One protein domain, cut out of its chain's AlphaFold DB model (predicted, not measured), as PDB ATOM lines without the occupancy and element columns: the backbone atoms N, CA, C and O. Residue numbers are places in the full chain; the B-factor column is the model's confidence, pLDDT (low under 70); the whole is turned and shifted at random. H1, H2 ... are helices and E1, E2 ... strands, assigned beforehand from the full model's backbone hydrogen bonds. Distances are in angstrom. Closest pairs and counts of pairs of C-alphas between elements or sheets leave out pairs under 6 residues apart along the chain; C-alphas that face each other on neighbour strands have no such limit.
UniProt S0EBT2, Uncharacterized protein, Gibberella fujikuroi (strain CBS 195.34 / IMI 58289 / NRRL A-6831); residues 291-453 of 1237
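What this domain is: This is residues 291 to 453 of the 1237 residues of an uncharacterized protein of Gibberella fujikuroi (strain CBS 195.34 / IMI 58289 / NRRL A-6831) (UniProt S0EBT2). Two lobes lie at opposite ends of a long, loose body: one is a four-stranded sheet with helix H7 packed over one face, the other a cluster of three helices, H1, H2 and H3, in which H3 touches both others. The chain passes between the lobes through the links H2 to E1, E1 to H3 and H3 to H4. The printed part has 163 residues with seven named helices and four named strands, in the order H1 H2 E1 H3 H4 E2 H5 H6 E3 E4 H7, and its class is mixed, helices and strands. The sheet runs E1 E2 E4 E3, antiparallel throughout. The whole is loose, with a radius of gyration of the C-alphas of 19.4 A, and spans 61 by 31 by 27 A.

Where its parts are: In the sheet, E1 is residues 338 to 346, 20.9 A long, from C-alpha 338 at (86.784, -104.263, -35.538); E2 is 381 to 387, 19.3 A; E4 is 429 to 434, 15.8 A; E3 is 420 to 424, 13.1 A. H7, residues 436 to 451, is 22.7 A long and ends with C-alpha 451 at (89.462, -117.183, -38.596). H6 is residues 404 to 412, 12.0 A, and H5 is 393 to 396, 5.2 A. H4 is 374 to 378, 6.3 A. H1, residues 297 to 310, 19.8 A, begins with C-alpha 297 at (115.237, -90.104, -28.064); H2 is 313 to 322, 14.2 A, and H3 is 357 to 368, 15.4 A.

How they stand to each other: In the sheet, N 342 and O 384 of E1 and E2 are 2.9 A apart, N 385 and O 430 of E2 and E4 2.9 A, and N 422 and O 431 of the hairpin E3 and E4 3.0 A. H7 is on one face, two layers, at a height over the sheet of 9.5 A, over E2 and E4 and along the strands, at 11 degrees to E2 on the local plane. E2, H5, H6 and E3 form a split strand-helix-strand unit, two strands running the same way with E4 between them, with a right-handed crossover. H4, H5 and H6 only graze the sheet. H5 touches H6, the closest C-alphas being those of Leu 395 and Leu 406, 5.4 A. H1 touches H3 at a steep tilt of 61 degrees, opposite ways, closest at C-alphas Val 304 and Ala 361, 5.5 A. H2 touches H3 at a shallow tilt of 22 degrees, the same way, closest at C-alphas Val 313 and Lys 357, 5.7 A. H1 and H3 are apart from H7. Each O i to N i+4 pair is within hydrogen-bond range in H2, H3, H4, H6 and H7, and 9 of 10 in H1; H5 is too short for such a pair.

The domain as a whole: The C-alphas farthest apart, those of Thr 312 and Arg 399, are 61.6 A apart. The printed part has no cut. H2 to E1 is a long link of 15 residues. Mean pLDDT of the printed part is 80.4, with residues 324 to 333, 348 to 354, 377 and 398 to 401 under 70.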
ATOM      1  N   THR A 291     115.533 -91.669 -43.308       75.44
ATOM      2  CA  THR A 291     114.855 -92.816 -43.947       75.44
ATOM      3  C   THR A 291     114.301 -93.824 -42.926       75.44
ATOM      4  O   THR A 291     113.377 -94.579 -43.217       75.44
ATOM      5  N   SER A 292     114.862 -93.852 -41.715       74.69
ATOM      6  CA  SER A 292     114.466 -94.736 -40.617       74.69
ATOM      7  C   SER A 292     113.337 -94.133 -39.774       74.69
ATOM      8  O   SER A 292     113.541 -93.174 -39.032       74.69
ATOM      9  N   ARG A 293     112.154 -94.757 -39.836       73.31
ATOM     10  CA  ARG A 293     110.929 -94.330 -39.131       73.31
ATOM     11  C   ARG A 293     110.938 -94.555 -37.609       73.31
ATOM     12  O   ARG A 293     110.076 -94.023 -36.920       73.31
ATOM     13  N   ILE A 294     111.885 -95.325 -37.075       76.31
ATOM     14  CA  ILE A 294     112.058 -95.539 -35.630       76.31
ATOM     15  C   ILE A 294     113.446 -95.022 -35.249       76.31
ATOM     16  O   ILE A 294     114.433 -95.454 -35.844       76.31
ATOM     17  N   LEU A 295     113.516 -94.116 -34.271       81.00
ATOM     18  CA  LEU A 295     114.758 -93.517 -33.764       81.00
ATOM     19  C   LEU A 295     114.764 -93.465 -32.232       81.00
ATOM     20  O   LEU A 295     113.715 -93.483 -31.590       81.00
ATOM     21  N   ARG A 296     115.948 -93.377 -31.622       81.62
ATOM     22  CA  ARG A 296     116.094 -93.187 -30.168       81.62
ATOM     23  C   ARG A 296     115.845 -91.735 -29.780       81.62
ATOM     24  O   ARG A 296     116.060 -90.832 -30.590       81.62
ATOM     25  N   GLN A 297     115.487 -91.476 -28.520       81.31
ATOM     26  CA  GLN A 297     115.237 -90.104 -28.064       81.31
ATOM     27  C   GLN A 297     116.473 -89.212 -28.278       81.31
ATOM     28  O   GLN A 297     116.366 -88.125 -28.835       81.31
ATOM     29  N   THR A 298     117.673 -89.735 -28.000       82.06
ATOM     30  CA  THR A 298     118.959 -89.038 -28.234       82.06
ATOM     31  C   THR A 298     119.301 -88.741 -29.704       82.06
ATOM     32  O   THR A 298     120.234 -87.985 -29.976       82.06
ATOM     33  N   GLU A 299     118.604 -89.355 -30.660       82.44
ATOM     34  CA  GLU A 299     118.757 -89.117 -32.104       82.44
ATOM     35  C   GLU A 299     117.707 -88.110 -32.582       82.44
ATOM     36  O   GLU A 299     118.025 -87.206 -33.352       82.44
ATOM     37  N   ILE A 300     116.497 -88.192 -32.026       83.25
ATOM     38  CA  ILE A 300     115.426 -87.207 -32.196       83.25
ATOM     39  C   ILE A 300     115.830 -85.847 -31.615       83.25
ATOM     40  O   ILE A 300     115.663 -84.838 -32.289       83.25
ATOM     41  N   ASP A 301     116.443 -85.799 -30.431       84.31
ATOM     42  CA  ASP A 301     116.932 -84.550 -29.831       84.31
ATOM     43  C   ASP A 301     118.029 -83.895 -30.691       84.31
ATOM     44  O   ASP A 301     118.046 -82.672 -30.852       84.31
ATOM     45  N   LYS A 302     118.900 -84.698 -31.325       86.38
ATOM     46  CA  LYS A 302     119.888 -84.204 -32.301       86.38
ATOM     47  C   LYS A 302     119.207 -83.659 -33.553       86.38
ATOM     48  O   LYS A 302     119.513 -82.546 -33.960       86.38
ATOM     49  N   LEU A 303     118.266 -84.405 -34.129       84.88
ATOM     50  CA  LEU A 303     117.503 -84.006 -35.316       84.88
ATOM     51  C   LEU A 303     116.718 -82.702 -35.079       84.88
ATOM     52  O   LEU A 303     116.706 -81.807 -35.924       84.88
ATOM     53  N   VAL A 304     116.143 -82.557 -33.884       85.56
ATOM     54  CA  VAL A 304     115.500 -81.330 -33.398       85.56
ATOM     55  C   VAL A 304     116.508 -80.193 -33.254       85.56
ATOM     56  O   VAL A 304     116.180 -79.078 -33.655       85.56
ATOM     57  N   SER A 305     117.724 -80.438 -32.747       86.19
ATOM     58  CA  SER A 305     118.774 -79.408 -32.715       86.19
ATOM     59  C   SER A 305     119.208 -78.982 -34.121       86.19
ATOM     60  O   SER A 305     119.177 -77.791 -34.404       86.19
ATOM     61  N   THR A 306     119.438 -79.912 -35.055       87.31
ATOM     62  CA  THR A 306     119.749 -79.601 -36.462       87.31
ATOM     63  C   THR A 306     118.661 -78.739 -37.114       87.31
ATOM     64  O   THR A 306     118.973 -77.743 -37.764       87.31
ATOM     65  N   LEU A 307     117.378 -79.058 -36.897       85.44
ATOM     66  CA  LEU A 307     116.257 -78.232 -37.368       85.44
ATOM     67  C   LEU A 307     116.199 -76.857 -36.676       85.44
ATOM     68  O   LEU A 307     115.839 -75.859 -37.304       85.44
ATOM     69  N   CYS A 308     116.546 -76.789 -35.388       86.31
ATOM     70  CA  CYS A 308     116.595 -75.544 -34.623       86.31
ATOM     71  C   CYS A 308     117.807 -74.668 -34.945       86.31
ATOM     72  O   CYS A 308     117.720 -73.463 -34.721       86.31
ATOM     73  N   ASP A 309     118.887 -75.220 -35.482       86.31
ATOM     74  CA  ASP A 309     120.083 -74.463 -35.847       86.31
ATOM     75  C   ASP A 309     120.051 -74.057 -37.331       86.31
ATOM     76  O   ASP A 309     120.404 -72.926 -37.658       86.31
ATOM     77  N   GLY A 310     119.545 -74.924 -38.220       83.38
ATOM     78  CA  GLY A 310     119.523 -74.696 -39.672       83.38
ATOM     79  C   GLY A 310     118.416 -73.777 -40.211       83.38
ATOM     80  O   GLY A 310     118.640 -73.094 -41.206       83.38
ATOM     81  N   PHE A 311     117.230 -73.723 -39.587       85.12
ATOM     82  CA  PHE A 311     116.058 -73.020 -40.150       85.12
ATOM     83  C   PHE A 311     115.504 -71.920 -39.241       85.12
ATOM     84  O   PHE A 311     115.760 -71.883 -38.039       85.12
ATOM     85  N   THR A 312     114.696 -71.012 -39.789       86.06
ATOM     86  CA  THR A 312     113.991 -69.972 -39.017       86.06
ATOM     87  C   THR A 312     112.636 -70.453 -38.474       86.06
ATOM     88  O   THR A 312     112.046 -71.424 -38.943       86.06
ATOM     89  N   VAL A 313     112.106 -69.752 -37.462       82.50
ATOM     90  CA  VAL A 313     110.787 -70.057 -36.860       82.50
ATOM     91  C   VAL A 313     109.638 -69.865 -37.861       82.50
ATOM     92  O   VAL A 313     108.624 -70.558 -37.768       82.50
ATOM     93  N   THR A 314     109.786 -68.939 -38.810       81.44
ATOM     94  CA  THR A 314     108.843 -68.716 -39.913       81.44
ATOM     95  C   THR A 314     108.858 -69.891 -40.882       81.44
ATOM     96  O   THR A 314     107.815 -70.512 -41.048       81.44
ATOM     97  N   GLN A 315     110.025 -70.282 -41.407       83.06
ATOM     98  CA  GLN A 315     110.168 -71.410 -42.342       83.06
ATOM     99  C   GLN A 315     109.624 -72.730 -41.769       83.06
ATOM    100  O   GLN A 315     108.849 -73.415 -42.431       83.06
ATOM    101  N   LEU A 316     109.953 -73.065 -40.512       82.69
ATOM    102  CA  LEU A 316     109.430 -74.276 -39.860       82.69
ATOM    103  C   LEU A 316     107.898 -74.231 -39.698       82.69
ATOM    104  O   LEU A 316     107.225 -75.242 -39.891       82.69
ATOM    105  N   ARG A 317     107.322 -73.064 -39.376       82.56
ATOM    106  CA  ARG A 317     105.863 -72.888 -39.279       82.56
ATOM    107  C   ARG A 317     105.186 -72.969 -40.647       82.56
ATOM    108  O   ARG A 317     104.135 -73.593 -40.762       82.56
ATOM    109  N   GLU A 318     105.783 -72.356 -41.661       83.19
ATOM    110  CA  GLU A 318     105.300 -72.364 -43.041       83.19
ATOM    111  C   GLU A 318     105.266 -73.799 -43.570       83.19
ATOM    112  O   GLU A 318     104.189 -74.282 -43.915       83.19
ATOM    113  N   TYR A 319     106.378 -74.534 -43.460       81.81
ATOM    114  CA  TYR A 319     106.475 -75.963 -43.771       81.81
ATOM    115  C   TYR A 319     105.433 -76.801 -43.008       81.81
ATOM    116  O   TYR A 319     104.724 -77.615 -43.605       81.81
ATOM    117  N   GLN A 320     105.257 -76.567 -41.697       81.00
ATOM    118  CA  GLN A 320     104.237 -77.257 -40.896       81.00
ATOM    119  C   GLN A 320     102.801 -76.962 -41.380       81.00
ATOM    120  O   GLN A 320     101.927 -77.826 -41.255       81.00
ATOM    121  N   SER A 321     102.541 -75.769 -41.919       78.62
ATOM    122  CA  SER A 321     101.224 -75.372 -42.435       78.62
ATOM    123  C   SER A 321     100.967 -75.831 -43.878       78.62
ATOM    124  O   SER A 321      99.863 -76.282 -44.177       78.62
ATOM    125  N   ALA A 322     101.985 -75.789 -44.742       77.12
ATOM    126  CA  ALA A 322     101.903 -76.154 -46.153       77.12
ATOM    127  C   ALA A 322     101.859 -77.676 -46.346       77.12
ATOM    128  O   ALA A 322     101.004 -78.196 -47.068       77.12
ATOM    129  N   ARG A 323     102.730 -78.422 -45.648       70.00
ATOM    130  CA  ARG A 323     102.760 -79.886 -45.714       70.00
ATOM    131  C   ARG A 323     101.632 -80.467 -44.863       70.00
ATOM    132  O   ARG A 323     101.817 -80.781 -43.682       70.00
ATOM    133  N   LYS A 324     100.433 -80.608 -45.441       62.72
ATOM    134  CA  LYS A 324      99.354 -81.409 -44.831       62.72
ATOM    135  C   LYS A 324      99.894 -82.813 -44.503       62.72
ATOM    136  O   LYS A 324     100.628 -83.367 -45.320       62.72
ATOM    137  N   PRO A 325      99.591 -83.385 -43.324       59.09
ATOM    138  CA  PRO A 325     100.034 -84.737 -43.014       59.09
ATOM    139  C   PRO A 325      99.290 -85.703 -43.939       59.09
ATOM    140  O   PRO A 325      98.064 -85.771 -43.886       59.09
ATOM    141  N   GLU A 326     100.000 -86.440 -44.794       52.84
ATOM    142  CA  GLU A 326      99.345 -87.428 -45.654       52.84
ATOM    143  C   GLU A 326      98.677 -88.515 -44.790       52.84
ATOM    144  O   GLU A 326      99.371 -89.176 -43.996       52.84
ATOM    145  N   PRO A 327      97.358 -88.748 -44.927       49.59
ATOM    146  CA  PRO A 327      96.670 -89.854 -44.274       49.59
ATOM    147  C   PRO A 327      96.981 -91.152 -45.031       49.59
ATOM    148  O   PRO A 327      96.171 -91.673 -45.783       49.59
ATOM    149  N   LYS A 328      98.211 -91.649 -44.871       50.44
ATOM    150  CA  LYS A 328      98.615 -92.981 -45.330       50.44
ATOM    151  C   LYS A 328      98.084 -94.020 -44.346       50.44
ATOM    152  O   LYS A 328      98.531 -94.028 -43.199       50.44
ATOM    153  N   ASP A 329      97.180 -94.882 -44.810       49.06
ATOM    154  CA  ASP A 329      96.431 -95.904 -44.048       49.06
ATOM    155  C   ASP A 329      97.282 -97.075 -43.498       49.06
ATOM    156  O   ASP A 329      96.775 -98.167 -43.236       49.06
ATOM    157  N   HIS A 330      98.595 -96.901 -43.350       46.41
ATOM    158  CA  HIS A 330      99.515 -97.989 -43.016       46.41
ATOM    159  C   HIS A 330      99.682 -98.186 -41.497       46.41
ATOM    160  O   HIS A 330      99.679 -97.236 -40.717       46.41
ATOM    161  N   ASP A 331      99.830 -99.454 -41.101       53.22
ATOM    162  CA  ASP A 331      99.938 -99.998 -39.730       53.22
ATOM    163  C   ASP A 331      98.670 -99.980 -38.853       53.22
ATOM    164  O   ASP A 331      98.692-100.441 -37.703       53.22
ATOM    165  N   MET A 332      97.529 -99.556 -39.404       56.41
ATOM    166  CA  MET A 332      96.222 -99.945 -38.871       56.41
ATOM    167  C   MET A 332      95.829-101.300 -39.466       56.41
ATOM    168  O   MET A 332      95.297-101.375 -40.571       56.41
ATOM    169  N   VAL A 333      96.098-102.386 -38.731       65.69
ATOM    170  CA  VAL A 333      95.673-103.733 -39.142       65.69
ATOM    171  C   VAL A 333      94.150-103.820 -39.039       65.69
ATOM    172  O   VAL A 333      93.585-104.009 -37.961       65.69
ATOM    173  N   LYS A 334      93.482-103.597 -40.173       77.81
ATOM    174  CA  LYS A 334      92.025-103.521 -40.277       77.81
ATOM    175  C   LYS A 334      91.418-104.920 -40.385       77.81
ATOM    176  O   LYS A 334      91.079-105.380 -41.471       77.81
ATOM    177  N   TYR A 335      91.295-105.581 -39.242       82.88
ATOM    178  CA  TYR A 335      90.543-106.825 -39.118       82.88
ATOM    179  C   TYR A 335      89.036-106.582 -39.292       82.88
ATOM    180  O   TYR A 335      88.512-105.573 -38.819       82.88
ATOM    181  N   GLU A 336      88.328-107.517 -39.928       83.44
ATOM    182  CA  GLU A 336      86.900-107.372 -40.269       83.44
ATOM    183  C   GLU A 336      85.981-107.269 -39.037       83.44
ATOM    184  O   GLU A 336      84.913-106.671 -39.110       83.44
ATOM    185  N   TRP A 337      86.416-107.801 -37.890       86.56
ATOM    186  CA  TRP A 337      85.677-107.817 -36.621       86.56
ATOM    187  C   TRP A 337      85.852-106.558 -35.751       86.56
ATOM    188  O   TRP A 337      85.360-106.524 -34.617       86.56
ATOM    189  N   ILE A 338      86.565-105.536 -36.240       88.25
ATOM    190  CA  ILE A 338      86.784-104.263 -35.538       88.25
ATOM    191  C   ILE A 338      85.878-103.178 -36.131       88.25
ATOM    192  O   ILE A 338      86.058-102.766 -37.275       88.25
ATOM    193  N   GLU A 339      84.944-102.669 -35.322       85.44
ATOM    194  CA  GLU A 339      84.078-101.537 -35.687       85.44
ATOM    195  C   GLU A 339      84.836-100.203 -35.591       85.44
ATOM    196  O   GLU A 339      84.798 -99.374 -36.499       85.44
ATOM    197  N   GLU A 340      85.553-100.006 -34.482       86.00
ATOM    198  CA  GLU A 340      86.348 -98.814 -34.179       86.00
ATOM    199  C   GLU A 340      87.610 -99.243 -33.418       86.00
ATOM    200  O   GLU A 340      87.569-100.111 -32.542       86.00
ATOM    201  N   ILE A 341      88.749 -98.620 -33.711       84.25
ATOM    202  CA  ILE A 341      89.971 -98.777 -32.922       84.25
ATOM    203  C   ILE A 341      90.621 -97.413 -32.715       84.25
ATOM    204  O   ILE A 341      90.976 -96.726 -33.669       84.25
ATOM    205  N   VAL A 342      90.823 -97.045 -31.451       84.25
ATOM    206  CA  VAL A 342      91.770 -95.992 -31.081       84.25
ATOM    207  C   VAL A 342      93.160 -96.631 -31.122       84.25
ATOM    208  O   VAL A 342      93.395 -97.567 -30.341       84.25
ATOM    209  N   PRO A 343      94.072 -96.171 -32.005       78.56
ATOM    210  CA  PRO A 343      95.405 -96.744 -32.135       78.56
ATOM    211  C   PRO A 343      96.167 -96.768 -30.809       78.56
ATOM    212  O   PRO A 343      95.919 -95.966 -29.904       78.56
ATOM    213  N   TRP A 344      97.119 -97.693 -30.703       84.44
ATOM    214  CA  TRP A 344      97.960 -97.801 -29.519       84.44
ATOM    215  C   TRP A 344      98.729 -96.497 -29.282       84.44
ATOM    216  O   TRP A 344      99.443 -96.013 -30.158       84.44
ATOM    217  N   THR A 345      98.584 -95.934 -28.084       81.81
ATOM    218  CA  THR A 345      99.242 -94.689 -27.672       81.81
ATOM    219  C   THR A 345     100.045 -94.918 -26.400       81.81
ATOM    220  O   THR A 345      99.499 -95.349 -25.383       81.81
ATOM    221  N   SER A 346     101.347 -94.624 -26.442       79.88
ATOM    222  CA  SER A 346     102.218 -94.687 -25.262       79.88
ATOM    223  C   SER A 346     101.679 -93.810 -24.131       79.88
ATOM    224  O   SER A 346     101.252 -92.673 -24.362       79.88
ATOM    225  N   MET A 347     101.725 -94.302 -22.891       75.00
ATOM    226  CA  MET A 347     101.335 -93.512 -21.719       75.00
ATOM    227  C   MET A 347     102.252 -92.305 -21.496       75.00
ATOM    228  O   MET A 347     101.807 -91.320 -20.909       75.00
ATOM    229  N   ASN A 348     103.476 -92.361 -22.025       69.25
ATOM    230  CA  ASN A 348     104.467 -91.291 -21.954       69.25
ATOM    231  C   ASN A 348     104.392 -90.315 -23.150       69.25
ATOM    232  O   ASN A 348     105.215 -89.412 -23.259       69.25
ATOM    233  N   SER A 349     103.397 -90.451 -24.042       67.56
ATOM    234  CA  SER A 349     103.257 -89.593 -25.230       67.56
ATOM    235  C   SER A 349     103.095 -88.101 -24.885       67.56
ATOM    236  O   SER A 349     102.036 -87.621 -24.465       67.56
ATOM    237  N   VAL A 350     104.172 -87.336 -25.088       62.19
ATOM    238  CA  VAL A 350     104.237 -85.908 -24.754       62.19
ATOM    239  C   VAL A 350     103.337 -85.102 -25.692       62.19
ATOM    240  O   VAL A 350     103.658 -84.874 -26.856       62.19
ATOM    241  N   ARG A 351     102.211 -84.597 -25.175       60.91
ATOM    242  CA  ARG A 351     101.351 -83.644 -25.899       60.91
ATOM    243  C   ARG A 351     102.019 -82.268 -25.965       60.91
ATOM    244  O   ARG A 351     101.781 -81.420 -25.104       60.91
ATOM    245  N   LEU A 352     102.833 -82.046 -26.995       65.31
ATOM    246  CA  LEU A 352     103.610 -80.823 -27.227       65.31
ATOM    247  C   LEU A 352     102.725 -79.572 -27.421       65.31
ATOM    248  O   LEU A 352     102.394 -79.169 -28.540       65.31
ATOM    249  N   ARG A 353     102.362 -78.898 -26.324       57.91
ATOM    250  CA  ARG A 353     101.808 -77.535 -26.360       57.91
ATOM    251  C   ARG A 353     102.950 -76.519 -26.340       57.91
ATOM    252  O   ARG A 353     103.753 -76.518 -25.418       57.91
ATOM    253  N   GLY A 354     102.992 -75.651 -27.346       65.00
ATOM    254  CA  GLY A 354     104.049 -74.660 -27.547       65.00
ATOM    255  C   GLY A 354     104.142 -74.242 -29.014       65.00
ATOM    256  O   GLY A 354     103.739 -75.006 -29.898       65.00
ATOM    257  N   ASN A 355     104.650 -73.031 -29.249       71.25
ATOM    258  CA  ASN A 355     104.999 -72.491 -30.572       71.25
ATOM    259  C   ASN A 355     106.491 -72.100 -30.636       71.25
ATOM    260  O   ASN A 355     106.913 -71.381 -31.542       71.25
ATOM    261  N   ASP A 356     107.275 -72.551 -29.655       80.88
ATOM    262  CA  ASP A 356     108.711 -72.308 -29.546       80.88
ATOM    263  C   ASP A 356     109.459 -73.138 -30.592       80.88
ATOM    264  O   ASP A 356     108.996 -74.221 -30.964       80.88
ATOM    265  N   LYS A 357     110.633 -72.670 -31.037       81.25
ATOM    266  CA  LYS A 357     111.404 -73.277 -32.140       81.25
ATOM    267  C   LYS A 357     111.587 -74.795 -31.979       81.25
ATOM    268  O   LYS A 357     111.248 -75.545 -32.890       81.25
ATOM    269  N   ALA A 358     111.991 -75.237 -30.785       80.50
ATOM    270  CA  ALA A 358     112.131 -76.653 -30.440       80.50
ATOM    271  C   ALA A 358     110.805 -77.428 -30.509       80.50
ATOM    272  O   ALA A 358     110.765 -78.519 -31.068       80.50
ATOM    273  N   THR A 359     109.699 -76.855 -30.023       81.56
ATOM    274  CA  THR A 359     108.380 -77.514 -30.081       81.56
ATOM    275  C   THR A 359     107.821 -77.599 -31.503       81.56
ATOM    276  O   THR A 359     107.102 -78.544 -31.811       81.56
ATOM    277  N   LEU A 360     108.161 -76.654 -32.389       80.81
ATOM    278  CA  LEU A 360     107.813 -76.718 -33.814       80.81
ATOM    279  C   LEU A 360     108.645 -77.787 -34.536       80.81
ATOM    280  O   LEU A 360     108.079 -78.608 -35.252       80.81
ATOM    281  N   ALA A 361     109.958 -77.840 -34.287       83.38
ATOM    282  CA  ALA A 361     110.832 -78.889 -34.813       83.38
ATOM    283  C   ALA A 361     110.405 -80.293 -34.334       83.38
ATOM    284  O   ALA A 361     110.276 -81.203 -35.148       83.38
ATOM    285  N   GLN A 362     110.085 -80.465 -33.047       81.62
ATOM    286  CA  GLN A 362     109.572 -81.732 -32.509       81.62
ATOM    287  C   GLN A 362     108.227 -82.141 -33.135       81.62
ATOM    288  O   GLN A 362     108.050 -83.310 -33.460       81.62
ATOM    289  N   LYS A 363     107.303 -81.201 -33.378       81.44
ATOM    290  CA  LYS A 363     106.052 -81.477 -34.115       81.44
ATOM    291  C   LYS A 363     106.296 -81.864 -35.573       81.44
ATOM    292  O   LYS A 363     105.554 -82.668 -36.122       81.44
ATOM    293  N   ILE A 364     107.324 -81.318 -36.220       82.75
ATOM    294  CA  ILE A 364     107.712 -81.748 -37.569       82.75
ATOM    295  C   ILE A 364     108.225 -83.195 -37.527       82.75
ATOM    296  O   ILE A 364     107.694 -84.038 -38.244       82.75
ATOM    297  N   VAL A 365     109.162 -83.509 -36.630       83.56
ATOM    298  CA  VAL A 365     109.733 -84.860 -36.480       83.56
ATOM    299  C   VAL A 365     108.666 -85.910 -36.121       83.56
ATOM    300  O   VAL A 365     108.602 -86.966 -36.750       83.56
ATOM    301  N   LEU A 366     107.794 -85.620 -35.151       78.75
ATOM    302  CA  LEU A 366     106.800 -86.579 -34.651       78.75
ATOM    303  C   LEU A 366     105.503 -86.593 -35.481       78.75
ATOM    304  O   LEU A 366     105.065 -87.663 -35.895       78.75
ATOM    305  N   ASP A 367     104.895 -85.436 -35.775       75.06
ATOM    306  CA  ASP A 367     103.565 -85.379 -36.414       75.06
ATOM    307  C   ASP A 367     103.630 -85.392 -37.955       75.06
ATOM    308  O   ASP A 367     102.707 -85.886 -38.609       75.06
ATOM    309  N   LYS A 368     104.684 -84.815 -38.561       78.44
ATOM    310  CA  LYS A 368     104.808 -84.684 -40.030       78.44
ATOM    311  C   LYS A 368     105.668 -85.780 -40.648       78.44
ATOM    312  O   LYS A 368     105.253 -86.374 -41.639       78.44
ATOM    313  N   TRP A 369     106.834 -86.058 -40.066       79.94
ATOM    314  CA  TRP A 369     107.738 -87.128 -40.508       79.94
ATOM    315  C   TRP A 369     107.366 -88.500 -39.924       79.94
ATOM    316  O   TRP A 369     107.848 -89.521 -40.408       79.94
ATOM    317  N   LYS A 370     106.450 -88.544 -38.940       72.38
ATOM    318  CA  LYS A 370     105.909 -89.769 -38.318       72.38
ATOM    319  C   LYS A 370     106.987 -90.688 -37.730       72.38
ATOM    320  O   LYS A 370     106.844 -91.913 -37.761       72.38
ATOM    321  N   ILE A 371     108.058 -90.092 -37.205       79.50
ATOM    322  CA  ILE A 371     109.152 -90.815 -36.558       79.50
ATOM    323  C   ILE A 371     108.697 -91.238 -35.162       79.50
ATOM    324  O   ILE A 371     108.339 -90.407 -34.328       79.50
ATOM    325  N   GLU A 372     108.715 -92.541 -34.901       73.38
ATOM    326  CA  GLU A 372     108.399 -93.100 -33.592       73.38
ATOM    327  C   GLU A 372     109.656 -93.146 -32.715       73.38
ATOM    328  O   GLU A 372     110.716 -93.614 -33.137       73.38
ATOM    329  N   VAL A 373     109.529 -92.693 -31.464       79.94
ATOM    330  CA  VAL A 373     110.585 -92.872 -30.460       79.94
ATOM    331  C   VAL A 373     110.624 -94.348 -30.066       79.94
ATOM    332  O   VAL A 373     109.619 -94.871 -29.585       79.94
ATOM    333  N   GLN A 374     111.774 -95.009 -30.221       76.56
ATOM    334  CA  GLN A 374     111.949 -96.423 -29.871       76.56
ATOM    335  C   GLN A 374     111.533 -96.693 -28.416       76.56
ATOM    336  O   GLN A 374     110.749 -97.598 -28.143       76.56
ATOM    337  N   GLU A 375     111.993 -95.842 -27.496       77.62
ATOM    338  CA  GLU A 375     111.673 -95.904 -26.066       77.62
ATOM    339  C   GLU A 375     110.154 -95.826 -25.824       77.62
ATOM    340  O   GLU A 375     109.600 -96.676 -25.129       77.62
ATOM    341  N   HIS A 376     109.445 -94.907 -26.496       72.75
ATOM    342  CA  HIS A 376     107.986 -94.813 -26.394       72.75
ATOM    343  C   HIS A 376     107.230 -95.986 -27.040       72.75
ATOM    344  O   HIS A 376     106.044 -96.120 -26.756       72.75
ATOM    345  N   ALA A 377     107.851 -96.803 -27.899       68.38
ATOM    346  CA  ALA A 377     107.232 -97.990 -28.504       68.38
ATOM    347  C   ALA A 377     107.442 -99.265 -27.660       68.38
ATOM    348  O   ALA A 377     106.557-100.125 -27.606       68.38
ATOM    349  N   ASP A 378     108.589 -99.360 -26.979       75.44
ATOM    350  CA  ASP A 378     108.889-100.395 -25.984       75.44
ATOM    351  C   ASP A 378     108.221-100.120 -24.617       75.44
ATOM    352  O   ASP A 378     108.077-101.035 -23.802       75.44
ATOM    353  N   ASP A 379     107.783 -98.886 -24.367       78.50
ATOM    354  CA  ASP A 379     106.991 -98.453 -23.210       78.50
ATOM    355  C   ASP A 379     105.595 -99.103 -23.109       78.50
ATOM    356  O   ASP A 379     105.092 -99.757 -24.024       78.50
ATOM    357  N   LEU A 380     104.920 -98.872 -21.978       84.00
ATOM    358  CA  LEU A 380     103.502 -99.198 -21.808       84.00
ATOM    359  C   LEU A 380     102.603 -98.155 -22.483       84.00
ATOM    360  O   LEU A 380     102.713 -96.951 -22.241       84.00
ATOM    361  N   GLY A 381     101.636 -98.628 -23.264       86.44
ATOM    362  CA  GLY A 381     100.623 -97.796 -23.902       86.44
ATOM    363  C   GLY A 381      99.223 -98.376 -23.780       86.44
ATOM    364  O   GLY A 381      99.011 -99.454 -23.220       86.44
ATOM    365  N   LYS A 382      98.248 -97.621 -24.279       87.81
ATOM    366  CA  LYS A 382      96.822 -97.943 -24.229       87.81
ATOM    367  C   LYS A 382      96.249 -98.018 -25.636       87.81
ATOM    368  O   LYS A 382      96.450 -97.109 -26.437       87.81
ATOM    369  N   ALA A 383      95.498 -99.080 -25.897       89.00
ATOM    370  CA  ALA A 383      94.654 -99.232 -27.075       89.00
ATOM    371  C   ALA A 383      93.215 -99.534 -26.636       89.00
ATOM    372  O   ALA A 383      92.985-100.257 -25.658       89.00
ATOM    373  N   PHE A 384      92.248 -98.991 -27.372       89.75
ATOM    374  CA  PHE A 384      90.828 -99.265 -27.172       89.75
ATOM    375  C   PHE A 384      90.253 -99.795 -28.482       89.75
ATOM    376  O   PHE A 384      90.352 -99.121 -29.504       89.75
ATOM    377  N   ILE A 385      89.675-100.992 -28.447       90.25
ATOM    378  CA  ILE A 385      89.102-101.668 -29.616       90.25
ATOM    379  C   ILE A 385      87.626-101.928 -29.342       90.25
ATOM    380  O   ILE A 385      87.286-102.510 -28.312       90.25
ATOM    381  N   TRP A 386      86.761-101.509 -30.253       91.31
ATOM    382  CA  TRP A 386      85.347-101.846 -30.291       91.31
ATOM    383  C   TRP A 386      85.182-103.005 -31.267       91.31
ATOM    384  O   TRP A 386      85.609-102.932 -32.420       91.31
ATOM    385  N   MET A 387      84.635-104.101 -30.760       89.44
ATOM    386  CA  MET A 387      84.521-105.363 -31.478       89.44
ATOM    387  C   MET A 387      83.079-105.600 -31.900       89.44
ATOM    388  O   MET A 387      82.164-105.270 -31.142       89.44
ATOM    389  N   ASP A 388      82.901-106.270 -33.037       88.06
ATOM    390  CA  ASP A 388      81.608-106.772 -33.503       88.06
ATOM    391  C   ASP A 388      80.824-107.449 -32.344       88.06
ATOM    392  O   ASP A 388      81.351-108.365 -31.688       88.06
ATOM    393  N   PRO A 389      79.575-107.024 -32.061       84.44
ATOM    394  CA  PRO A 389      78.677-107.668 -31.105       84.44
ATOM    395  C   PRO A 389      78.453-109.178 -31.305       84.44
ATOM    396  O   PRO A 389      78.061-109.840 -30.340       84.44
ATOM    397  N   GLU A 390      78.699-109.746 -32.492       82.94
ATOM    398  CA  GLU A 390      78.710-111.197 -32.722       82.94
ATOM    399  C   GLU A 390      79.935-111.886 -32.098       82.94
ATOM    400  O   GLU A 390      79.815-113.020 -31.628       82.94
ATOM    401  N   ILE A 391      81.096-111.222 -32.055       85.19
ATOM    402  CA  ILE A 391      82.399-111.819 -31.701       85.19
ATOM    403  C   ILE A 391      82.834-111.458 -30.276       85.19
ATOM    404  O   ILE A 391      83.344-112.304 -29.535       85.19
ATOM    405  N   PHE A 392      82.553-110.234 -29.826       86.81
ATOM    406  CA  PHE A 392      82.801-109.786 -28.452       86.81
ATOM    407  C   PHE A 392      82.310-110.752 -27.338       86.81
ATOM    408  O   PHE A 392      83.013-110.901 -26.330       86.81
ATOM    409  N   PRO A 393      81.168-111.470 -27.468       85.25
ATOM    410  CA  PRO A 393      80.711-112.412 -26.445       85.25
ATOM    411  C   PRO A 393      81.695-113.557 -26.154       85.25
ATOM    412  O   PRO A 393      81.772-114.004 -25.005       85.25
ATOM    413  N   PHE A 394      82.515-113.981 -27.126       84.44
ATOM    414  CA  PHE A 394      83.532-115.022 -26.924       84.44
ATOM    415  C   PHE A 394      84.648-114.612 -25.950       84.44
ATOM    416  O   PHE A 394      85.331-115.487 -25.420       84.44
ATOM    417  N   LEU A 395      84.814-113.320 -25.639       84.06
ATOM    418  CA  LEU A 395      85.715-112.846 -24.576       84.06
ATOM    419  C   LEU A 395      85.070-112.874 -23.178       84.06
ATOM    420  O   LEU A 395      85.777-112.957 -22.172       84.06
ATOM    421  N   ILE A 396      83.736-112.858 -23.098       83.19
ATOM    422  CA  ILE A 396      82.974-112.833 -21.837       83.19
ATOM    423  C   ILE A 396      82.557-114.236 -21.382       83.19
ATOM    424  O   ILE A 396      82.487-114.489 -20.179       83.19
ATOM    425  N   TYR A 397      82.252-115.149 -22.313       76.38
ATOM    426  CA  TYR A 397      81.665-116.460 -22.018       76.38
ATOM    427  C   TYR A 397      82.621-117.415 -21.277       76.38
ATOM    428  O   TYR A 397      83.257-118.303 -21.845       76.38
ATOM    429  N   GLY A 398      82.676-117.249 -19.957       67.31
ATOM    430  CA  GLY A 398      83.382-118.109 -19.019       67.31
ATOM    431  C   GLY A 398      83.124-117.709 -17.566       67.31
ATOM    432  O   GLY A 398      82.235-116.911 -17.258       67.31
ATOM    433  N   ARG A 399      83.881-118.301 -16.639       59.12
ATOM    434  CA  ARG A 399      83.704-118.068 -15.201       59.12
ATOM    435  C   ARG A 399      84.185-116.658 -14.845       59.12
ATOM    436  O   ARG A 399      85.233-116.228 -15.312       59.12
ATOM    437  N   ASN A 400      83.420-115.937 -14.025       63.38
ATOM    438  CA  ASN A 400      83.720-114.559 -13.611       63.38
ATOM    439  C   ASN A 400      83.999-113.611 -14.809       63.38
ATOM    440  O   ASN A 400      84.933-112.813 -14.761       63.38
ATOM    441  N   ASN A 401      83.229-113.734 -15.901       68.00
ATOM    442  CA  ASN A 401      83.410-112.991 -17.163       68.00
ATOM    443  C   ASN A 401      84.809-113.139 -17.803       68.00
ATOM    444  O   ASN A 401      85.255-112.261 -18.537       68.00
ATOM    445  N   THR A 402      85.512-114.235 -17.507       73.75
ATOM    446  CA  THR A 402      86.802-114.587 -18.109       73.75
ATOM    447  C   THR A 402      86.597-115.820 -18.980       73.75
ATOM    448  O   THR A 402      86.434-116.926 -18.455       73.75
ATOM    449  N   SER A 403      86.539-115.639 -20.302       81.12
ATOM    450  CA  SER A 403      86.454-116.762 -21.244       81.12
ATOM    451  C   SER A 403      87.784-117.510 -21.386       81.12
ATOM    452  O   SER A 403      88.815-117.077 -20.869       81.12
ATOM    453  N   ARG A 404      87.764-118.633 -22.120       78.31
ATOM    454  CA  ARG A 404      88.976-119.388 -22.474       78.31
ATOM    455  C   ARG A 404      89.964-118.513 -23.259       78.31
ATOM    456  O   ARG A 404      91.091-118.365 -22.807       78.31
ATOM    457  N   LEU A 405      89.511-117.860 -24.334       83.75
ATOM    458  CA  LEU A 405      90.341-116.961 -25.146       83.75
ATOM    459  C   LEU A 405      90.899-115.795 -24.311       83.75
ATOM    460  O   LEU A 405      92.079-115.480 -24.405       83.75
ATOM    461  N   LEU A 406      90.094-115.195 -23.421       85.75
ATOM    462  CA  LEU A 406      90.580-114.136 -22.528       85.75
ATOM    463  C   LEU A 406      91.622-114.649 -21.513       85.75
ATOM    464  O   LEU A 406      92.483-113.884 -21.087       85.75
ATOM    465  N   TRP A 407      91.543-115.917 -21.101       84.25
ATOM    466  CA  TRP A 407      92.524-116.540 -20.210       84.25
ATOM    467  C   TRP A 407      93.811-116.936 -20.942       84.25
ATOM    468  O   TRP A 407      94.889-116.672 -20.420       84.25
ATOM    469  N   GLU A 408      93.716-117.489 -22.153       85.19
ATOM    470  CA  GLU A 408      94.866-117.793 -23.020       85.19
ATOM    471  C   GLU A 408      95.633-116.499 -23.349       85.19
ATOM    472  O   GLU A 408      96.820-116.405 -23.047       85.19
ATOM    473  N   LEU A 409      94.938-115.431 -23.765       87.75
ATOM    474  CA  LEU A 409      95.535-114.098 -23.946       87.75
ATOM    475  C   LEU A 409      96.231-113.566 -22.677       87.75
ATOM    476  O   LEU A 409      97.312-112.985 -22.759       87.75
ATOM    477  N   LYS A 410      95.632-113.771 -21.495       86.44
ATOM    478  CA  LYS A 410      96.219-113.366 -20.204       86.44
ATOM    479  C   LYS A 410      97.404-114.225 -19.762       86.44
ATOM    480  O   LYS A 410      98.198-113.742 -18.966       86.44
ATOM    481  N   ARG A 411      97.507-115.472 -20.224       85.94
ATOM    482  CA  ARG A 411      98.606-116.394 -19.901       85.94
ATOM    483  C   ARG A 411      99.794-116.210 -20.846       85.94
ATOM    484  O   ARG A 411     100.931-116.288 -20.400       85.94
ATOM    485  N   ASP A 412      99.515-115.983 -22.129       85.94
ATOM    486  CA  ASP A 412     100.515-116.080 -23.197       85.94
ATOM    487  C   ASP A 412     101.118-114.723 -23.595       85.94
ATOM    488  O   ASP A 412     102.234-114.685 -24.111       85.94
ATOM    489  N   PHE A 413     100.415-113.610 -23.339       84.69
ATOM    490  CA  PHE A 413     100.858-112.264 -23.738       84.69
ATOM    491  C   PHE A 413     101.075-111.284 -22.578       84.69
ATOM    492  O   PHE A 413     101.808-110.318 -22.751       84.69
ATOM    493  N   ILE A 414     100.454-111.489 -21.411       86.38
ATOM    494  CA  ILE A 414     100.553-110.554 -20.277       86.38
ATOM    495  C   ILE A 414     101.577-111.085 -19.280       86.38
ATOM    496  O   ILE A 414     101.331-112.093 -18.620       86.38
ATOM    497  N   VAL A 415     102.718-110.401 -19.168       80.12
ATOM    498  CA  VAL A 415     103.840-110.842 -18.318       80.12
ATOM    499  C   VAL A 415     104.240-109.770 -17.300       80.12
ATOM    500  O   VAL A 415     104.689-110.109 -16.208       80.12
ATOM    501  N   GLY A 416     104.056-108.483 -17.611       75.50
ATOM    502  CA  GLY A 416     104.307-107.394 -16.664       75.50
ATOM    503  C   GLY A 416     103.159-107.178 -15.671       75.50
ATOM    504  O   GLY A 416     101.993-107.198 -16.053       75.50
ATOM    505  N   GLU A 417     103.475-106.864 -14.410       74.81
ATOM    506  CA  GLU A 417     102.473-106.534 -13.374       74.81
ATOM    507  C   GLU A 417     101.621-105.304 -13.735       74.81
ATOM    508  O   GLU A 417     100.464-105.178 -13.320       74.81
ATOM    509  N   ASP A 418     102.177-104.403 -14.548       79.81
ATOM    510  CA  ASP A 418     101.496-103.228 -15.080       79.81
ATOM    511  C   ASP A 418     100.629-103.510 -16.315       79.81
ATOM    512  O   ASP A 418      99.660-102.778 -16.543       79.81
ATOM    513  N   GLU A 419     100.887-104.597 -17.048       86.06
ATOM    514  CA  GLU A 419     100.129-104.975 -18.242       86.06
ATOM    515  C   GLU A 419      98.737-105.511 -17.860       86.06
ATOM    516  O   GLU A 419      98.584-106.408 -17.031       86.06
ATOM    517  N   LYS A 420      97.674-104.924 -18.425       88.19
ATOM    518  CA  LYS A 420      96.285-105.169 -17.999       88.19
ATOM    519  C   LYS A 420      95.316-105.208 -19.178       88.19
ATOM    520  O   LYS A 420      95.195-104.255 -19.947       88.19
ATOM    521  N   LEU A 421      94.557-106.302 -19.257       88.25
ATOM    522  CA  LEU A 421      93.502-106.537 -20.245       88.25
ATOM    523  C   LEU A 421      92.125-106.491 -19.574       88.25
ATOM    524  O   LEU A 421      91.830-107.294 -18.681       88.25
ATOM    525  N   THR A 422      91.283-105.546 -19.998       86.38
ATOM    526  CA  THR A 422      89.980-105.264 -19.372       86.38
ATOM    527  C   THR A 422      88.860-105.173 -20.409       86.38
ATOM    528  O   THR A 422      89.057-104.666 -21.509       86.38
ATOM    529  N   LEU A 423      87.669-105.662 -20.049       88.12
ATOM    530  CA  LEU A 423      86.479-105.686 -20.907       88.12
ATOM    531  C   LEU A 423      85.439-104.678 -20.414       88.12
ATOM    532  O   LEU A 423      85.185-104.584 -19.214       88.12
ATOM    533  N   HIS A 424      84.792-103.969 -21.337       85.75
ATOM    534  CA  HIS A 424      83.694-103.049 -21.050       85.75
ATOM    535  C   HIS A 424      82.409-103.505 -21.761       85.75
ATOM    536  O   HIS A 424      82.060-103.048 -22.856       85.75
ATOM    537  N   THR A 425      81.693-104.419 -21.101       82.38
ATOM    538  CA  THR A 425      80.543-105.167 -21.635       82.38
ATOM    539  C   THR A 425      79.481-104.350 -22.389       82.38
ATOM    540  O   THR A 425      79.073-104.808 -23.452       82.38
ATOM    541  N   PRO A 426      79.003-103.175 -21.921       83.44
ATOM    542  CA  PRO A 426      77.896-102.477 -22.584       83.44
ATOM    543  C   PRO A 426      78.310-101.601 -23.784       83.44
ATOM    544  O   PRO A 426      77.472-100.870 -24.298       83.44
ATOM    545  N   LYS A 427      79.579-101.637 -24.222       84.81
ATOM    546  CA  LYS A 427      80.053-100.966 -25.456       84.81
ATOM    547  C   LYS A 427      80.902-101.880 -26.359       84.81
ATOM    548  O   LYS A 427      81.705-101.370 -27.125       84.81
ATOM    549  N   CYS A 428      80.813-103.202 -26.182       87.19
ATOM    550  CA  CYS A 428      81.630-104.199 -26.894       87.19
ATOM    551  C   CYS A 428      83.144-103.897 -26.944       87.19
ATOM    552  O   CYS A 428      83.835-104.252 -27.897       87.19
ATOM    553  N   ARG A 429      83.670-103.219 -25.910       89.06
ATOM    554  CA  ARG A 429      85.002-102.605 -25.959       89.06
ATOM    555  C   ARG A 429      86.035-103.380 -25.147       89.06
ATOM    556  O   ARG A 429      85.853-103.610 -23.947       89.06
ATOM    557  N   LEU A 430      87.142-103.717 -25.795       90.25
ATOM    558  CA  LEU A 430      88.370-104.239 -25.211       90.25
ATOM    559  C   LEU A 430      89.321-103.069 -24.919       90.25
ATOM    560  O   LEU A 430      89.595-102.256 -25.801       90.25
ATOM    561  N   ASN A 431      89.835-102.972 -23.692       90.69
ATOM    562  CA  ASN A 431      90.898-102.026 -23.345       90.69
ATOM    563  C   ASN A 431      92.179-102.811 -23.041       90.69
ATOM    564  O   ASN A 431      92.224-103.578 -22.069       90.69
ATOM    565  N   ILE A 432      93.208-102.597 -23.861       90.56
ATOM    566  CA  ILE A 432      94.540-103.188 -23.711       90.56
ATOM    567  C   ILE A 432      95.457-102.115 -23.117       90.56
ATOM    568  O   ILE A 432      95.563-101.022 -23.668       90.56
ATOM    569  N   THR A 433      96.106-102.411 -21.992       90.50
ATOM    570  CA  THR A 433      97.233-101.628 -21.460       90.50
ATOM    571  C   THR A 433      98.460-102.530 -21.471       90.50
ATOM    572  O   THR A 433      98.550-103.425 -20.638       90.50
ATOM    573  N   ALA A 434      99.341-102.366 -22.456       90.25
ATOM    574  CA  ALA A 434     100.498-103.233 -22.699       90.25
ATOM    575  C   ALA A 434     101.508-102.539 -23.633       90.25
ATOM    576  O   ALA A 434     101.242-101.435 -24.120       90.25
ATOM    577  N   LYS A 435     102.642-103.186 -23.922       89.00
ATOM    578  CA  LYS A 435     103.597-102.721 -24.952       89.00
ATOM    579  C   LYS A 435     102.974-102.716 -26.356       89.00
ATOM    580  O   LYS A 435     101.980-103.414 -26.599       89.00
ATOM    581  N   LYS A 436     103.568-101.977 -27.307       86.00
ATOM    582  CA  LYS A 436     103.078-101.919 -28.700       86.00
ATOM    583  C   LYS A 436     103.046-103.317 -29.327       86.00
ATOM    584  O   LYS A 436     101.999-103.763 -29.788       86.00
ATOM    585  N   SER A 437     104.158-104.048 -29.246       85.25
ATOM    586  CA  SER A 437     104.292-105.429 -29.738       85.25
ATOM    587  C   SER A 437     103.283-106.396 -29.105       85.25
ATOM    588  O   SER A 437     102.581-107.099 -29.832       85.25
ATOM    589  N   THR A 438     103.136-106.382 -27.775       88.44
ATOM    590  CA  THR A 438     102.138-107.188 -27.045       88.44
ATOM    591  C   THR A 438     100.714-106.910 -27.535       88.44
ATOM    592  O   THR A 438      99.924-107.835 -27.717       88.44
ATOM    593  N   THR A 439     100.387-105.643 -27.806       88.69
ATOM    594  CA  THR A 439      99.057-105.225 -28.279       88.69
ATOM    595  C   THR A 439      98.736-105.810 -29.656       88.69
ATOM    596  O   THR A 439      97.668-106.398 -29.827       88.69
ATOM    597  N   TYR A 440      99.656-105.720 -30.622       88.19
ATOM    598  CA  TYR A 440      99.460-106.334 -31.943       88.19
ATOM    599  C   TYR A 440      99.469-107.873 -31.884       88.19
ATOM    600  O   TYR A 440      98.704-108.505 -32.607       88.19
ATOM    601  N   GLY A 441     100.248-108.483 -30.983       89.00
ATOM    602  CA  GLY A 441     100.212-109.931 -30.735       89.00
ATOM    603  C   GLY A 441      98.849-110.419 -30.225       89.00
ATOM    604  O   GLY A 441      98.310-111.395 -30.745       89.00
ATOM    605  N   ILE A 442      98.249-109.693 -29.274       90.00
ATOM    606  CA  ILE A 442      96.888-109.951 -28.779       90.00
ATOM    607  C   ILE A 442      95.863-109.838 -29.917       90.00
ATOM    608  O   ILE A 442      95.015-110.720 -30.055       90.00
ATOM    609  N   LEU A 443      95.947-108.791 -30.747       89.81
ATOM    610  CA  LEU A 443      95.044-108.606 -31.890       89.81
ATOM    611  C   LEU A 443      95.158-109.752 -32.907       89.81
ATOM    612  O   LEU A 443      94.143-110.341 -33.269       89.81
ATOM    613  N   ALA A 444      96.377-110.127 -33.300       89.88
ATOM    614  CA  ALA A 444      96.615-111.223 -34.238       89.88
ATOM    615  C   ALA A 444      96.164-112.591 -33.691       89.88
ATOM    616  O   ALA A 444      95.716-113.444 -34.456       89.88
ATOM    617  N   HIS A 445      96.237-112.811 -32.374       89.25
ATOM    618  CA  HIS A 445      95.739-114.044 -31.762       89.25
ATOM    619  C   HIS A 445      94.205-114.085 -31.653       89.25
ATOM    620  O   HIS A 445      93.612-115.140 -31.874       89.25
ATOM    621  N   ILE A 446      93.550-112.947 -31.376       89.56
ATOM    622  CA  ILE A 446      92.084-112.836 -31.481       89.56
ATOM    623  C   ILE A 446      91.653-113.114 -32.923       89.56
ATOM    624  O   ILE A 446      90.751-113.919 -33.133       89.56
ATOM    625  N   ASP A 447      92.335-112.529 -33.907       90.38
ATOM    626  CA  ASP A 447      92.025-112.752 -35.317       90.38
ATOM    627  C   ASP A 447      92.203-114.220 -35.729       90.38
ATOM    628  O   ASP A 447      91.294-114.808 -36.303       90.38
ATOM    629  N   GLN A 448      93.296-114.878 -35.324       89.62
ATOM    630  CA  GLN A 448      93.475-116.318 -35.548       89.62
ATOM    631  C   GLN A 448      92.357-117.165 -34.898       89.62
ATOM    632  O   GLN A 448      92.010-118.233 -35.410       89.62
ATOM    633  N   ALA A 449      91.781-116.721 -33.778       86.88
ATOM    634  CA  ALA A 449      90.638-117.385 -33.154       86.88
ATOM    635  C   ALA A 449      89.316-117.126 -33.910       86.88
ATOM    636  O   ALA A 449      88.489-118.033 -33.998       86.88
ATOM    637  N   VAL A 450      89.145-115.938 -34.505       87.75
ATOM    638  CA  VAL A 450      88.009-115.587 -35.379       87.75
ATOM    639  C   VAL A 450      88.092-116.314 -36.726       87.75
ATOM    640  O   VAL A 450      87.101-116.888 -37.158       87.75
ATOM    641  N   GLN A 451      89.266-116.416 -37.354       88.62
ATOM    642  CA  GLN A 451      89.462-117.183 -38.596       88.62
ATOM    643  C   GLN A 451      89.139-118.684 -38.438       88.62
ATOM    644  O   GLN A 451      88.797-119.357 -39.407       88.62
ATOM    645  N   ARG A 452      89.231-119.224 -37.215       87.12
ATOM    646  CA  ARG A 452      88.839-120.608 -36.885       87.12
ATOM    647  C   ARG A 452      87.336-120.773 -36.614       87.12
ATOM    648  O   ARG A 452      86.887-121.903 -36.443       87.12
ATOM    649  N   MET A 453      86.569-119.687 -36.525       87.44
ATOM    650  CA  MET A 453      85.168-119.686 -36.101       87.44
ATOM    651  C   MET A 453      84.276-120.444 -37.091       87.44
ATOM    652  O   MET A 453      84.140-120.074 -38.256       87.44
TER     653      MET A 453